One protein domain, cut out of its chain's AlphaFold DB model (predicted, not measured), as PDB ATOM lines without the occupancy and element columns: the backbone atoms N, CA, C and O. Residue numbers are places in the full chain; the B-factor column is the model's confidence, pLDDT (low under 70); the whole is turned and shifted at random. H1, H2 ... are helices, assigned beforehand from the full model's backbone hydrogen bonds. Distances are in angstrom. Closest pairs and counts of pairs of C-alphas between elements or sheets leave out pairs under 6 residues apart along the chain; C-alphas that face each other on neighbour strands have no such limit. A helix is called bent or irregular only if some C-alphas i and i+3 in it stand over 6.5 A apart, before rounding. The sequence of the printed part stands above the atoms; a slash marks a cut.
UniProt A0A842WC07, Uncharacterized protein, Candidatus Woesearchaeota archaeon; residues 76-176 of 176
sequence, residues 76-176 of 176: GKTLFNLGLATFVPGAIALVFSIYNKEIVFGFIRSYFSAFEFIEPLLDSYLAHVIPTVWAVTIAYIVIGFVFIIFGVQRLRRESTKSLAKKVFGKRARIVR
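Overview. This is residues 76 to 176 of the 176 residues of an uncharacterized protein of Candidatus Woesearchaeota archaeon (UniProt A0A842WC07). Two long helices, H1 and H4, lie side by side and run opposite ways, and a short helical hairpin, H2 and H3, is set crosswise as a head where H1 ends and H4 begins. H4 runs on well past the beginning of H1, and residues 159 to 176 stick out as a bare arm that makes much of the length. The printed part has 101 residues with four named helices, H1, H2, H3 and H4 in that order, and no named strand; the class is all helix. The whole is extended, with a radius of gyration of the C-alphas of 21.7 A and spans of 71 by 32 by 17 A.

Arrangement. H1, residues 76 to 98, and H4, residues 134 to 171, touch with 58 pairs of C-alphas within 8 A, at a shallow tilt of 30 degrees, opposite ways. Their closest C-alphas are those of Gly 83 and Gly 144, 4.0 A apart. H2, residues 101 to 111, is close to H1 but not clearly touching; the closest C-alphas, of Phe 96 and Val 104, are 7.0 A apart, and the tilt is a steep 63 degrees. H3, residues 115 to 129, makes a hairpin with H2, opposite ways at a shallow tilt of 25 degrees. H3 touches H2 with residues 115 to 119 alone; the closest C-alphas, of Arg 109 and Phe 115, are 5.8 A apart. H3 is about perpendicular to H1, at 88 degrees, and close but not clearly touching, with the C-alphas of Phe 96 and Leu 126 the closest at 7.9 A. H4 is apart from H2 and from H3. Every O i to N i+4 pair is within hydrogen-bond range in H4; in H1 17 of 19 are, in H2 6 of 7 and in H3 9 of 11.

Along the chain. H1 begins at C-alpha 76, (51.158, -51.303, 46.769), and measures 31.5 A from first to last C-alpha. It has a kink of 25 degrees near residue 86, yet is neither bent nor irregular, but only just: C-alphas 86 and 89 are 6.3 A apart. H2 measures 15.9 A. H3 measures 19.8 A and is only just irregular, with C-alphas 117 and 120 7.0 A apart. H4 measures 55.8 A, from C-alpha 134 at (23.896, -59.877, 46.326) to C-alpha 171 at (73.516, -34.781, 51.326).

Size, cuts and confidence. The two C-alphas farthest apart are those of Ala 127 and Arg 176, 71.2 A. Residues 159 to 176, of which 159 to 171 belong to H4, stand free; without them the body spans 45 by 29 by 17 A. The printed part has no cut, and the three links between the helices are tight. The mean pLDDT of the printed part is 81.3; it is under 70 at residues 125 to 133 and 170 to 176, the last being the chain's last residue.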
ATOM      1  N   GLY A  76      52.224 -52.290  46.639       92.50
ATOM      2  CA  GLY A  76      51.158 -51.303  46.769       92.50
ATOM      3  C   GLY A  76      50.392 -51.090  45.466       92.50
ATOM      4  O   GLY A  76      49.164 -51.119  45.471       92.50
ATOM      5  N   LYS A  77      51.102 -50.961  44.337       92.31
ATOM      6  CA  LYS A  77      50.471 -50.811  43.017       92.31
ATOM      7  C   LYS A  77      49.692 -52.058  42.603       92.31
ATOM      8  O   LYS A  77      48.606 -51.942  42.053       92.31
ATOM      9  N   THR A  78      50.232 -53.240  42.892       94.44
ATOM     10  CA  THR A  78      49.581 -54.519  42.572       94.44
ATOM     11  C   THR A  78      48.278 -54.680  43.342       94.44
ATOM     12  O   THR A  78      47.240 -54.912  42.732       94.44
ATOM     13  N   LEU A  79      48.315 -54.489  44.664       94.56
ATOM     14  CA  LEU A  79      47.128 -54.560  45.515       94.56
ATOM     15  C   LEU A  79      46.092 -53.510  45.123       94.56
ATOM     16  O   LEU A  79      44.915 -53.827  45.038       94.56
ATOM     17  N   PHE A  80      46.519 -52.283  44.824       94.94
ATOM     18  CA  PHE A  80      45.607 -51.234  44.378       94.94
ATOM     19  C   PHE A  80      44.912 -51.591  43.057       94.94
ATOM     20  O   PHE A  80      43.693 -51.483  42.963       94.94
ATOM     21  N   ASN A  81      45.664 -52.065  42.059       93.12
ATOM     22  CA  ASN A  81      45.108 -52.447  40.760       93.12
ATOM     23  C   ASN A  81      44.147 -53.634  40.872       93.12
ATOM     24  O   ASN A  81      43.056 -53.587  40.310       93.12
ATOM     25  N   LEU A  82      44.526 -54.670  41.625       94.12
ATOM     26  CA  LEU A  82      43.655 -55.811  41.912       94.12
ATOM     27  C   LEU A  82      42.402 -55.372  42.668       94.12
ATOM     28  O   LEU A  82      41.297 -55.773  42.326       94.12
ATOM     29  N   GLY A  83      42.571 -54.496  43.658       93.12
ATOM     30  CA  GLY A  83      41.472 -53.926  44.418       93.12
ATOM     31  C   GLY A  83      40.486 -53.170  43.534       93.12
ATOM     32  O   GLY A  83      39.290 -53.405  43.645       93.12
ATOM     33  N   LEU A  84      40.962 -52.338  42.603       93.19
ATOM     34  CA  LEU A  84      40.106 -51.666  41.620       93.19
ATOM     35  C   LEU A  84      39.415 -52.654  40.674       93.19
ATOM     36  O   LEU A  84      38.217 -52.516  40.436       93.19
ATOM     37  N   ALA A  85      40.145 -53.650  40.165       90.94
ATOM     38  CA  ALA A  85      39.599 -54.662  39.261       90.94
ATOM     39  C   ALA A  85      38.470 -55.483  39.907       90.94
ATOM     40  O   ALA A  85      37.546 -55.892  39.212       90.94
ATOM     41  N   THR A  86      38.519 -55.684  41.226       91.94
ATOM     42  CA  THR A  86      37.487 -56.392  42.003       91.94
ATOM     43  C   THR A  86      36.366 -55.456  42.461       91.94
ATOM     44  O   THR A  86      35.191 -55.804  42.374       91.94
ATOM     45  N   PHE A  87      36.711 -54.258  42.938       93.19
ATOM     46  CA  PHE A  87      35.770 -53.310  43.535       93.19
ATOM     47  C   PHE A  87      34.838 -52.683  42.502       93.19
ATOM     48  O   PHE A  87      33.635 -52.628  42.731       93.19
ATOM     49  N   VAL A  88      35.374 -52.203  41.375       90.25
ATOM     50  CA  VAL A  88      34.606 -51.463  40.362       90.25
ATOM     51  C   VAL A  88      33.422 -52.271  39.820       90.25
ATOM     52  O   VAL A  88      32.306 -51.760  39.896       90.25
ATOM     53  N   PRO A  89      33.589 -53.513  39.322       83.75
ATOM     54  CA  PRO A  89      32.447 -54.284  38.835       83.75
ATOM     55  C   PRO A  89      31.432 -54.589  39.946       83.75
ATOM     56  O   PRO A  89      30.233 -54.509  39.697       83.75
ATOM     57  N   GLY A  90      31.884 -54.853  41.179       85.88
ATOM     58  CA  GLY A  90      30.992 -55.052  42.325       85.88
ATOM     59  C   GLY A  90      30.184 -53.798  42.672       85.88
ATOM     60  O   GLY A  90      28.972 -53.868  42.843       85.88
ATOM     61  N   ALA A  91      30.833 -52.632  42.716       87.50
ATOM     62  CA  ALA A  91      30.181 -51.352  42.974       87.50
ATOM     63  C   ALA A  91      29.166 -51.003  41.878       87.50
ATOM     64  O   ALA A  91      28.060 -50.570  42.187       87.50
ATOM     65  N   ILE A  92      29.511 -51.249  40.609       84.44
ATOM     66  CA  ILE A  92      28.595 -51.081  39.476       84.44
ATOM     67  C   ILE A  92      27.376 -51.994  39.644       84.44
ATOM     68  O   ILE A  92      26.246 -51.515  39.574       84.44
ATOM     69  N   ALA A  93      27.585 -53.283  39.926       81.75
ATOM     70  CA  ALA A  93      26.496 -54.232  40.144       81.75
ATOM     71  C   ALA A  93      25.580 -53.803  41.303       81.75
ATOM     72  O   ALA A  93      24.362 -53.876  41.178       81.75
ATOM     73  N   LEU A  94      26.146 -53.294  42.401       84.12
ATOM     74  CA  LEU A  94      25.379 -52.788  43.539       84.12
ATOM     75  C   LEU A  94      24.567 -51.532  43.186       84.12
ATOM     76  O   LEU A  94      23.406 -51.440  43.574       84.12
ATOM     77  N   VAL A  95      25.124 -50.601  42.405       83.25
ATOM     78  CA  VAL A  95      24.379 -49.435  41.895       83.25
ATOM     79  C   VAL A  95      23.192 -49.892  41.043       83.25
ATOM     80  O   VAL A  95      22.069 -49.473  41.306       83.25
ATOM     81  N   PHE A  96      23.396 -50.807  40.092       77.38
ATOM     82  CA  PHE A  96      22.299 -51.366  39.285       77.38
ATOM     83  C   PHE A  96      21.265 -52.149  40.101       77.38
ATOM     84  O   PHE A  96      20.130 -52.303  39.663       77.38
ATOM     85  N   SER A  97      21.659 -52.664  41.263       75.69
ATOM     86  CA  SER A  97      20.784 -53.427  42.148       75.69
ATOM     87  C   SER A  97      19.941 -52.548  43.076       75.69
ATOM     88  O   SER A  97      18.870 -52.967  43.506       75.69
ATOM     89  N   ILE A  98      20.422 -51.347  43.418       75.00
ATOM     90  CA  ILE A  98      19.731 -50.396  44.306       75.00
ATOM     91  C   ILE A  98      18.849 -49.434  43.509       75.00
ATOM     92  O   ILE A  98      17.742 -49.111  43.935       75.00
ATOM     93  N   TYR A  99      19.336 -48.950  42.367       76.62
ATOM     94  CA  TYR A  99      18.586 -48.028  41.524       76.62
ATOM     95  C   TYR A  99      17.727 -48.801  40.527       76.62
ATOM     96  O   TYR A  99      18.176 -49.787  39.947       76.62
ATOM     97  N   ASN A 100      16.497 -48.330  40.296       70.69
ATOM     98  CA  ASN A 100      15.645 -48.897  39.256       70.69
ATOM     99  C   ASN A 100      16.394 -48.830  37.912       70.69
ATOM    100  O   ASN A 100      16.935 -47.772  37.570       70.69
ATOM    101  N   LYS A 101      16.448 -49.948  37.174       71.00
ATOM    102  CA  LYS A 101      17.217 -50.078  35.923       71.00
ATOM    103  C   LYS A 101      16.947 -48.916  34.968       71.00
ATOM    104  O   LYS A 101      17.882 -48.386  34.376       71.00
ATOM    105  N   GLU A 102      15.694 -48.471  34.900       72.56
ATOM    106  CA  GLU A 102      15.254 -47.362  34.051       72.56
ATOM    107  C   GLU A 102      15.935 -46.025  34.373       72.56
ATOM    108  O   GLU A 102      16.257 -45.267  33.461       72.56
ATOM    109  N   ILE A 103      16.232 -45.740  35.647       77.56
ATOM    110  CA  ILE A 103      16.921 -44.502  36.049       77.56
ATOM    111  C   ILE A 103      18.380 -44.543  35.589       77.56
ATOM    112  O   ILE A 103      18.902 -43.559  35.064       77.56
ATOM    113  N   VAL A 104      19.045 -45.689  35.757       73.88
ATOM    114  CA  VAL A 104      20.452 -45.848  35.368       73.88
ATOM    115  C   VAL A 104      20.591 -45.855  33.848       73.88
ATOM    116  O   VAL A 104      21.468 -45.188  33.304       73.88
ATOM    117  N   PHE A 105      19.700 -46.555  33.147       80.69
ATOM    118  CA  PHE A 105      19.681 -46.592  31.687       80.69
ATOM    119  C   PHE A 105      19.328 -45.225  31.109       80.69
ATOM    120  O   PHE A 105      19.994 -44.778  30.181       80.69
ATOM    121  N   GLY A 106      18.362 -44.514  31.698       79.38
ATOM    122  CA  GLY A 106      18.020 -43.144  31.319       79.38
ATOM    123  C   GLY A 106      19.194 -42.178  31.491       79.38
ATOM    124  O   GLY A 106      19.489 -41.402  30.582       79.38
ATOM    125  N   PHE A 107      19.934 -42.278  32.601       80.19
ATOM    126  CA  PHE A 107      21.159 -41.503  32.794       80.19
ATOM    127  C   PHE A 107      22.201 -41.835  31.719       80.19
ATOM    128  O   PHE A 107      22.718 -40.929  31.071       80.19
ATOM    129  N   ILE A 108      22.485 -43.114  31.455       80.00
ATOM    130  CA  ILE A 108      23.503 -43.502  30.466       80.00
ATOM    131  C   ILE A 108      23.092 -43.093  29.044       80.00
ATOM    132  O   ILE A 108      23.923 -42.532  28.328       80.00
ATOM    133  N   ARG A 109      21.823 -43.284  28.653       81.75
ATOM    134  CA  ARG A 109      21.284 -42.832  27.354       81.75
ATOM    135  C   ARG A 109      21.485 -41.332  27.145       81.75
ATOM    136  O   ARG A 109      21.784 -40.917  26.032       81.75
ATOM    137  N   SER A 110      21.376 -40.527  28.205       82.81
ATOM    138  CA  SER A 110      21.549 -39.070  28.110       82.81
ATOM    139  C   SER A 110      22.983 -38.639  27.760       82.81
ATOM    140  O   SER A 110      23.174 -37.570  27.185       82.81
ATOM    141  N   TYR A 111      23.982 -39.484  28.044       82.69
ATOM    142  CA  TYR A 111      25.395 -39.222  27.740       82.69
ATOM    143  C   TYR A 111      25.940 -40.041  26.560       82.69
ATOM    144  O   TYR A 111      26.920 -39.629  25.940       82.69
ATOM    145  N   PHE A 112      25.336 -41.189  26.239       79.62
ATOM    146  CA  PHE A 112      25.796 -42.102  25.194       79.62
ATOM    147  C   PHE A 112      24.638 -42.541  24.295       79.62
ATOM    148  O   PHE A 112      23.922 -43.494  24.597       79.62
ATOM    149  N   SER A 113      24.522 -41.913  23.125       76.94
ATOM    150  CA  SER A 113      23.523 -42.261  22.102       76.94
ATOM    151  C   SER A 113      23.669 -43.690  21.560       76.94
ATOM    152  O   SER A 113      22.687 -44.303  21.164       76.94
ATOM    153  N   ALA A 114      24.873 -44.269  21.598       81.19
ATOM    154  CA  ALA A 114      25.115 -45.658  21.196       81.19
ATOM    155  C   ALA A 114      24.664 -46.704  22.240       81.19
ATOM    156  O   ALA A 114      24.823 -47.904  22.012       81.19
ATOM    157  N   PHE A 115      24.131 -46.277  23.390       78.25
ATOM    158  CA  PHE A 115      23.715 -47.188  24.454       78.25
ATOM    159  C   PHE A 115      22.537 -48.081  24.048       78.25
ATOM    160  O   PHE A 115      22.477 -49.215  24.510       78.25
ATOM    161  N   GLU A 116      21.681 -47.641  23.120       76.94
ATOM    162  CA  GLU A 116      20.541 -48.428  22.619       76.94
ATOM    163  C   GLU A 116      20.956 -49.801  22.055       76.94
ATOM    164  O   GLU A 116      20.218 -50.775  22.181       76.94
ATOM    165  N   PHE A 117      22.169 -49.922  21.500       79.81
ATOM    166  CA  PHE A 117      22.696 -51.198  20.997       79.81
ATOM    167  C   PHE A 117      23.192 -52.136  22.107       79.81
ATOM    168  O   PHE A 117      23.235 -53.352  21.926       79.81
ATOM    169  N   ILE A 118      23.608 -51.578  23.243       75.94
ATOM    170  CA  ILE A 118      24.191 -52.313  24.377       75.94
ATOM    171  C   ILE A 118      23.110 -52.658  25.403       75.94
ATOM    172  O   ILE A 118      23.217 -53.653  26.115       75.94
ATOM    173  N   GLU A 119      22.053 -51.858  25.456       78.75
ATOM    174  CA  GLU A 119      20.955 -51.977  26.399       78.75
ATOM    175  C   GLU A 119      20.304 -53.366  26.464       78.75
ATOM    176  O   GLU A 119      20.223 -53.885  27.573       78.75
ATOM    177  N   PRO A 120      19.915 -54.039  25.360       79.00
ATOM    178  CA  PRO A 120      19.299 -55.368  25.454       79.00
ATOM    179  C   PRO A 120      20.262 -56.443  25.990       79.00
ATOM    180  O   PRO A 120      19.847 -57.356  26.706       79.00
ATOM    181  N   LEU A 121      21.562 -56.323  25.693       75.50
ATOM    182  CA  LEU A 121      22.606 -57.186  26.260       75.50
ATOM    183  C   LEU A 121      22.756 -56.945  27.764       75.50
ATOM    184  O   LEU A 121      22.847 -57.897  28.544       75.50
ATOM    185  N   LEU A 122      22.769 -55.674  28.165       71.81
ATOM    186  CA  LEU A 122      22.872 -55.283  29.561       71.81
ATOM    187  C   LEU A 122      21.624 -55.720  30.331       71.81
ATOM    188  O   LEU A 122      21.752 -56.343  31.375       71.81
ATOM    189  N   ASP A 123      20.423 -55.479  29.813       75.38
ATOM    190  CA  ASP A 123      19.176 -55.817  30.495       75.38
ATOM    191  C   ASP A 123      19.029 -57.325  30.722       75.38
ATOM    192  O   ASP A 123      18.723 -57.755  31.839       75.38
ATOM    193  N   SER A 124      19.367 -58.129  29.707       71.19
ATOM    194  CA  SER A 124      19.409 -59.592  29.804       71.19
ATOM    195  C   SER A 124      20.394 -60.070  30.878       71.19
ATOM    196  O   SER A 124      20.039 -60.901  31.721       71.19
ATOM    197  N   TYR A 125      21.602 -59.492  30.916       66.12
ATOM    198  CA  TYR A 125      22.598 -59.781  31.948       66.12
ATOM    199  C   TYR A 125      22.087 -59.405  33.345       66.12
ATOM    200  O   TYR A 125      22.119 -60.221  34.267       66.12
ATOM    201  N   LEU A 126      21.556 -58.191  33.507       66.06
ATOM    202  CA  LEU A 126      21.081 -57.706  34.798       66.06
ATOM    203  C   LEU A 126      19.860 -58.506  35.291       66.06
ATOM    204  O   LEU A 126      19.742 -58.737  36.488       66.06
ATOM    205  N   ALA A 127      18.959 -58.943  34.405       66.81
ATOM    206  CA  ALA A 127      17.766 -59.715  34.773       66.81
ATOM    207  C   ALA A 127      18.090 -61.112  35.335       66.81
ATOM    208  O   ALA A 127      17.399 -61.574  36.238       66.81
ATOM    209  N   HIS A 128      19.149 -61.762  34.844       64.19
ATOM    210  CA  HIS A 128      19.507 -63.128  35.247       64.19
ATOM    211  C   HIS A 128      20.594 -63.188  36.328       64.19
ATOM    212  O   HIS A 128      20.655 -64.155  37.085       64.19
ATOM    213  N   VAL A 129      21.467 -62.176  36.404       58.22
ATOM    214  CA  VAL A 129      22.678 -62.222  37.239       58.22
ATOM    215  C   VAL A 129      22.549 -61.397  38.522       58.22
ATOM    216  O   VAL A 129      23.145 -61.763  39.528       58.22
ATOM    217  N   ILE A 130      21.766 -60.311  38.544       54.97
ATOM    218  CA  ILE A 130      21.680 -59.436  39.730       54.97
ATOM    219  C   ILE A 130      20.843 -60.017  40.881       54.97
ATOM    220  O   ILE A 130      21.334 -59.992  42.014       54.97
ATOM    221  N   PRO A 131      19.623 -60.553  40.663       53.47
ATOM    222  CA  PRO A 131      18.749 -60.955  41.772       53.47
ATOM    223  C   PRO A 131      19.357 -62.049  42.662       53.47
ATOM    224  O   PRO A 131      19.095 -62.107  43.860       53.47
ATOM    225  N   THR A 132      20.212 -62.893  42.090       58.69
ATOM    226  CA  THR A 132      20.696 -64.135  42.704       58.69
ATOM    227  C   THR A 132      21.998 -63.970  43.495       58.69
ATOM    228  O   THR A 132      22.454 -64.923  44.122       58.69
ATOM    229  N   VAL A 133      22.651 -62.797  43.450       65.88
ATOM    230  CA  VAL A 133      24.107 -62.726  43.689       65.88
ATOM    231  C   VAL A 133      24.535 -61.565  44.608       65.88
ATOM    232  O   VAL A 133      25.720 -61.264  44.723       65.88
ATOM    233  N   TRP A 134      23.605 -60.955  45.357       76.44
ATOM    234  CA  TRP A 134      23.896 -59.877  46.326       76.44
ATOM    235  C   TRP A 134      25.050 -60.209  47.283       76.44
ATOM    236  O   TRP A 134      25.939 -59.385  47.497       76.44
ATOM    237  N   ALA A 135      25.076 -61.432  47.819       75.06
ATOM    238  CA  ALA A 135      26.117 -61.876  48.747       75.06
ATOM    239  C   ALA A 135      27.517 -61.882  48.104       75.06
ATOM    240  O   ALA A 135      28.498 -61.447  48.708       75.06
ATOM    241  N   VAL A 136      27.607 -62.311  46.846       80.06
ATOM    242  CA  VAL A 136      28.855 -62.318  46.077       80.06
ATOM    243  C   VAL A 136      29.240 -60.889  45.697       80.06
ATOM    244  O   VAL A 136      30.395 -60.522  45.878       80.06
ATOM    245  N   THR A 137      28.297 -60.048  45.258       85.25
ATOM    246  CA  THR A 137      28.545 -58.626  44.960       85.25
ATOM    247  C   THR A 137      29.143 -57.900  46.165       85.25
ATOM    248  O   THR A 137      30.158 -57.215  46.036       85.25
ATOM    249  N   ILE A 138      28.579 -58.109  47.358       88.56
ATOM    250  CA  ILE A 138      29.113 -57.559  48.610       88.56
ATOM    251  C   ILE A 138      30.519 -58.106  48.883       88.56
ATOM    252  O   ILE A 138      31.413 -57.329  49.210       88.56
ATOM    253  N   ALA A 139      30.752 -59.409  48.702       87.75
ATOM    254  CA  ALA A 139      32.081 -59.997  48.879       87.75
ATOM    255  C   ALA A 139      33.127 -59.368  47.938       87.75
ATOM    256  O   ALA A 139      34.211 -59.004  48.395       87.75
ATOM    257  N   TYR A 140      32.798 -59.161  46.658       89.25
ATOM    258  CA  TYR A 140      33.660 -58.461  45.695       89.25
ATOM    259  C   TYR A 140      33.982 -57.033  46.150       89.25
ATOM    260  O   TYR A 140      35.148 -56.633  46.160       89.25
ATOM    261  N   ILE A 141      32.973 -56.272  46.583       92.44
ATOM    262  CA  ILE A 141      33.160 -54.904  47.083       92.44
ATOM    263  C   ILE A 141      34.080 -54.899  48.304       92.44
ATOM    264  O   ILE A 141      35.043 -54.137  48.334       92.44
ATOM    265  N   VAL A 142      33.824 -55.759  49.292       94.19
ATOM    266  CA  VAL A 142      34.613 -55.816  50.530       94.19
ATOM    267  C   VAL A 142      36.061 -56.207  50.235       94.19
ATOM    268  O   VAL A 142      36.978 -55.499  50.651       94.19
ATOM    269  N   ILE A 143      36.289 -57.281  49.471       92.81
ATOM    270  CA  ILE A 143      37.639 -57.742  49.106       92.81
ATOM    271  C   ILE A 143      38.378 -56.654  48.316       92.81
ATOM    272  O   ILE A 143      39.525 -56.322  48.630       92.81
ATOM    273  N   GLY A 144      37.716 -56.065  47.318       93.88
ATOM    274  CA  GLY A 144      38.288 -55.006  46.497       93.88
ATOM    275  C   GLY A 144      38.651 -53.767  47.317       93.88
ATOM    276  O   GLY A 144      39.762 -53.248  47.202       93.88
ATOM    277  N   PHE A 145      37.762 -53.335  48.211       96.38
ATOM    278  CA  PHE A 145      37.984 -52.188  49.089       96.38
ATOM    279  C   PHE A 145      39.160 -52.409  50.046       96.38
ATOM    280  O   PHE A 145      40.027 -51.541  50.179       96.38
ATOM    281  N   VAL A 146      39.249 -53.597  50.652       96.56
ATOM    282  CA  VAL A 146      40.371 -53.993  51.510       96.56
ATOM    283  C   VAL A 146      41.697 -53.899  50.745       96.56
ATOM    284  O   VAL A 146      42.656 -53.290  51.226       96.56
ATOM    285  N   PHE A 147      41.749 -54.428  49.522       95.25
ATOM    286  CA  PHE A 147      42.936 -54.347  48.666       95.25
ATOM    287  C   PHE A 147      43.303 -52.914  48.273       95.25
ATOM    288  O   PHE A 147      44.487 -52.567  48.301       95.25
ATOM    289  N   ILE A 148      42.320 -52.058  47.983       96.69
ATOM    290  CA  ILE A 148      42.550 -50.634  47.707       96.69
ATOM    291  C   ILE A 148      43.188 -49.951  48.920       96.69
ATOM    292  O   ILE A 148      44.217 -49.290  48.765       96.69
ATOM    293  N   ILE A 149      42.637 -50.133  50.125       96.81
ATOM    294  CA  ILE A 149      43.170 -49.512  51.349       96.81
ATOM    295  C   ILE A 149      44.618 -49.940  51.581       96.81
ATOM    296  O   ILE A 149      45.502 -49.088  51.724       96.81
ATOM    297  N   PHE A 150      44.885 -51.247  51.589       96.00
ATOM    298  CA  PHE A 150      46.237 -51.758  51.809       96.00
ATOM    299  C   PHE A 150      47.200 -51.331  50.695       96.00
ATOM    300  O   PHE A 150      48.349 -50.971  50.975       96.00
ATOM    301  N   GLY A 151      46.726 -51.289  49.448       94.06
ATOM    302  CA  GLY A 151      47.473 -50.788  48.299       94.06
ATOM    303  C   GLY A 151      47.897 -49.331  48.473       94.06
ATOM    304  O   GLY A 151      49.087 -49.018  48.383       94.06
ATOM    305  N   VAL A 152      46.960 -48.445  48.821       94.50
ATOM    306  CA  VAL A 152      47.221 -47.013  49.056       94.50
ATOM    307  C   VAL A 152      48.183 -46.806  50.224       94.50
ATOM    308  O   VAL A 152      49.151 -46.048  50.102       94.50
ATOM    309  N   GLN A 153      47.971 -47.493  51.350       93.88
ATOM    310  CA  GLN A 153      48.865 -47.399  52.507       93.88
ATOM    311  C   GLN A 153      50.295 -47.816  52.148       93.88
ATOM    312  O   GLN A 153      51.265 -47.169  52.561       93.88
ATOM    313  N   ARG A 154      50.448 -48.878  51.350       93.06
ATOM    314  CA  ARG A 154      51.760 -49.369  50.934       93.06
ATOM    315  C   ARG A 154      52.436 -48.433  49.934       93.06
ATOM    316  O   ARG A 154      53.618 -48.141  50.112       93.06
ATOM    317  N   LEU A 155      51.693 -47.902  48.961       92.12
ATOM    318  CA  LEU A 155      52.186 -46.903  48.004       92.12
ATOM    319  C   LEU A 155      52.715 -45.649  48.710       92.12
ATOM    320  O   LEU A 155      53.797 -45.163  48.372       92.12
ATOM    321  N   ARG A 156      52.008 -45.161  49.739       90.69
ATOM    322  CA  ARG A 156      52.480 -44.033  50.561       90.69
ATOM    323  C   ARG A 156      53.834 -44.336  51.209       90.69
ATOM    324  O   ARG A 156      54.755 -43.533  51.084       90.69
ATOM    325  N   ARG A 157      53.999 -45.516  51.824       89.62
ATOM    326  CA  ARG A 157      55.272 -45.927  52.458       89.62
ATOM    327  C   ARG A 157      56.424 -46.046  51.455       89.62
ATOM    328  O   ARG A 157      57.555 -45.683  51.779       89.62
ATOM    329  N   GLU A 158      56.162 -46.564  50.258       88.88
ATOM    330  CA  GLU A 158      57.167 -46.697  49.194       88.88
ATOM    331  C   GLU A 158      57.629 -45.325  48.674       88.88
ATOM    332  O   GLU A 158      58.833 -45.099  48.519       88.88
ATOM    333  N   SER A 159      56.698 -44.379  48.507       85.25
ATOM    334  CA  SER A 159      57.003 -42.996  48.116       85.25
ATOM    335  C   SER A 159      57.895 -42.287  49.143       85.25
ATOM    336  O   SER A 159      58.941 -41.738  48.785       85.25
ATOM    337  N   THR A 160      57.567 -42.384  50.438       87.38
ATOM    338  CA  THR A 160      58.361 -41.764  51.513       87.38
ATOM    339  C   THR A 160      59.787 -42.313  51.568       87.38
ATOM    340  O   THR A 160      60.738 -41.545  51.707       87.38
ATOM    341  N   LYS A 161      59.973 -43.631  51.403       84.88
ATOM    342  CA  LYS A 161      61.312 -44.251  51.373       84.88
ATOM    343  C   LYS A 161      62.139 -43.786  50.175       84.88
ATOM    344  O   LYS A 161      63.335 -43.528  50.321       84.88
ATOM    345  N   SER A 162      61.514 -43.664  49.004       83.38
ATOM    346  CA  SER A 162      62.165 -43.154  47.791       83.38
ATOM    347  C   SER A 162      62.636 -41.705  47.970       83.38
ATOM    348  O   SER A 162      63.792 -41.384  47.681       83.38
ATOM    349  N   LEU A 163      61.776 -40.847  48.531       81.00
ATOM    350  CA  LEU A 163      62.099 -39.452  48.834       81.00
ATOM    351  C   LEU A 163      63.221 -39.336  49.869       81.00
ATOM    352  O   LEU A 163      64.201 -38.639  49.612       81.00
ATOM    353  N   ALA A 164      63.139 -40.067  50.984       83.50
ATOM    354  CA  ALA A 164      64.188 -40.082  52.001       83.50
ATOM    355  C   ALA A 164      65.539 -40.499  51.400       83.50
ATOM    356  O   ALA A 164      66.531 -39.785  51.542       83.50
ATOM    357  N   LYS A 165      65.581 -41.593  50.627       86.12
ATOM    358  CA  LYS A 165      66.810 -42.044  49.952       86.12
ATOM    359  C   LYS A 165      67.380 -40.975  49.015       86.12
ATOM    360  O   LYS A 165      68.595 -40.788  48.975       86.12
ATOM    361  N   LYS A 166      66.526 -40.258  48.278       83.44
ATOM    362  CA  LYS A 166      66.943 -39.192  47.356       83.44
ATOM    363  C   LYS A 166      67.468 -37.955  48.094       83.44
ATOM    364  O   LYS A 166      68.454 -37.379  47.648       83.44
ATOM    365  N   VAL A 167      66.855 -37.566  49.212       81.56
ATOM    366  CA  VAL A 167      67.269 -36.403  50.019       81.56
ATOM    367  C   VAL A 167      68.558 -36.698  50.792       81.56
ATOM    368  O   VAL A 167      69.542 -35.969  50.652       81.56
ATOM    369  N   PHE A 168      68.600 -37.795  51.551       80.75
ATOM    370  CA  PHE A 168      69.762 -38.153  52.371       80.75
ATOM    371  C   PHE A 168      70.951 -38.633  51.528       80.75
ATOM    372  O   PHE A 168      72.090 -38.254  51.797       80.75
ATOM    373  N   GLY A 169      70.704 -39.371  50.441       75.12
ATOM    374  CA  GLY A 169      71.759 -39.794  49.515       75.12
ATOM    375  C   GLY A 169      72.402 -38.645  48.732       75.12
ATOM    376  O   GLY A 169      73.526 -38.790  48.254       75.12
ATOM    377  N   LYS A 170      71.717 -37.498  48.600       69.69
ATOM    378  CA  LYS A 170      72.280 -36.288  47.983       69.69
ATOM    379  C   LYS A 170      73.125 -35.492  48.983       69.69
ATOM    380  O   LYS A 170      74.189 -35.023  48.604       69.69
ATOM    381  N   ARG A 171      72.718 -35.420  50.259       65.38
ATOM    382  CA  ARG A 171      73.516 -34.781  51.326       65.38
ATOM    383  C   ARG A 171      74.847 -35.493  51.578       65.38
ATOM    384  O   ARG A 171      75.866 -34.825  51.652       65.38
ATOM    385  N   ALA A 172      74.867 -36.827  51.592       62.28
ATOM    386  CA  ALA A 172      76.108 -37.598  51.755       62.28
ATOM    387  C   ALA A 172      77.139 -37.380  50.625       62.28
ATOM    388  O   ALA A 172      78.309 -37.706  50.788       62.28
ATOM    389  N   ARG A 173      76.704 -36.842  49.479       60.75
ATOM    390  CA  ARG A 173      77.550 -36.576  48.310       60.75
ATOM    391  C   ARG A 173      78.102 -35.148  48.252       60.75
ATOM    392  O   ARG A 173      78.928 -34.886  47.398       60.75
ATOM    393  N   ILE A 174      77.609 -34.246  49.104       62.72
ATOM    394  CA  ILE A 174      78.050 -32.841  49.184       62.72
ATOM    395  C   ILE A 174      79.122 -32.663  50.278       62.72
ATOM    396  O   ILE A 174      79.829 -31.667  50.290       62.72
ATOM    397  N   VAL A 175      79.253 -33.635  51.190       60.19
ATOM    398  CA  VAL A 175      80.207 -33.616  52.320       60.19
ATOM    399  C   VAL A 175      81.459 -34.475  52.032       60.19
ATOM    400  O   VAL A 175      82.233 -34.773  52.932       60.19
ATOM    401  N   ARG A 176      81.659 -34.907  50.783       52.25
ATOM    402  CA  ARG A 176      82.891 -35.545  50.292       52.25
ATOM    403  C   ARG A 176      83.479 -34.685  49.193       52.25
ATOM    404  O   ARG A 176      84.720 -34.636  49.128       52.25
TER     405      ARG A 176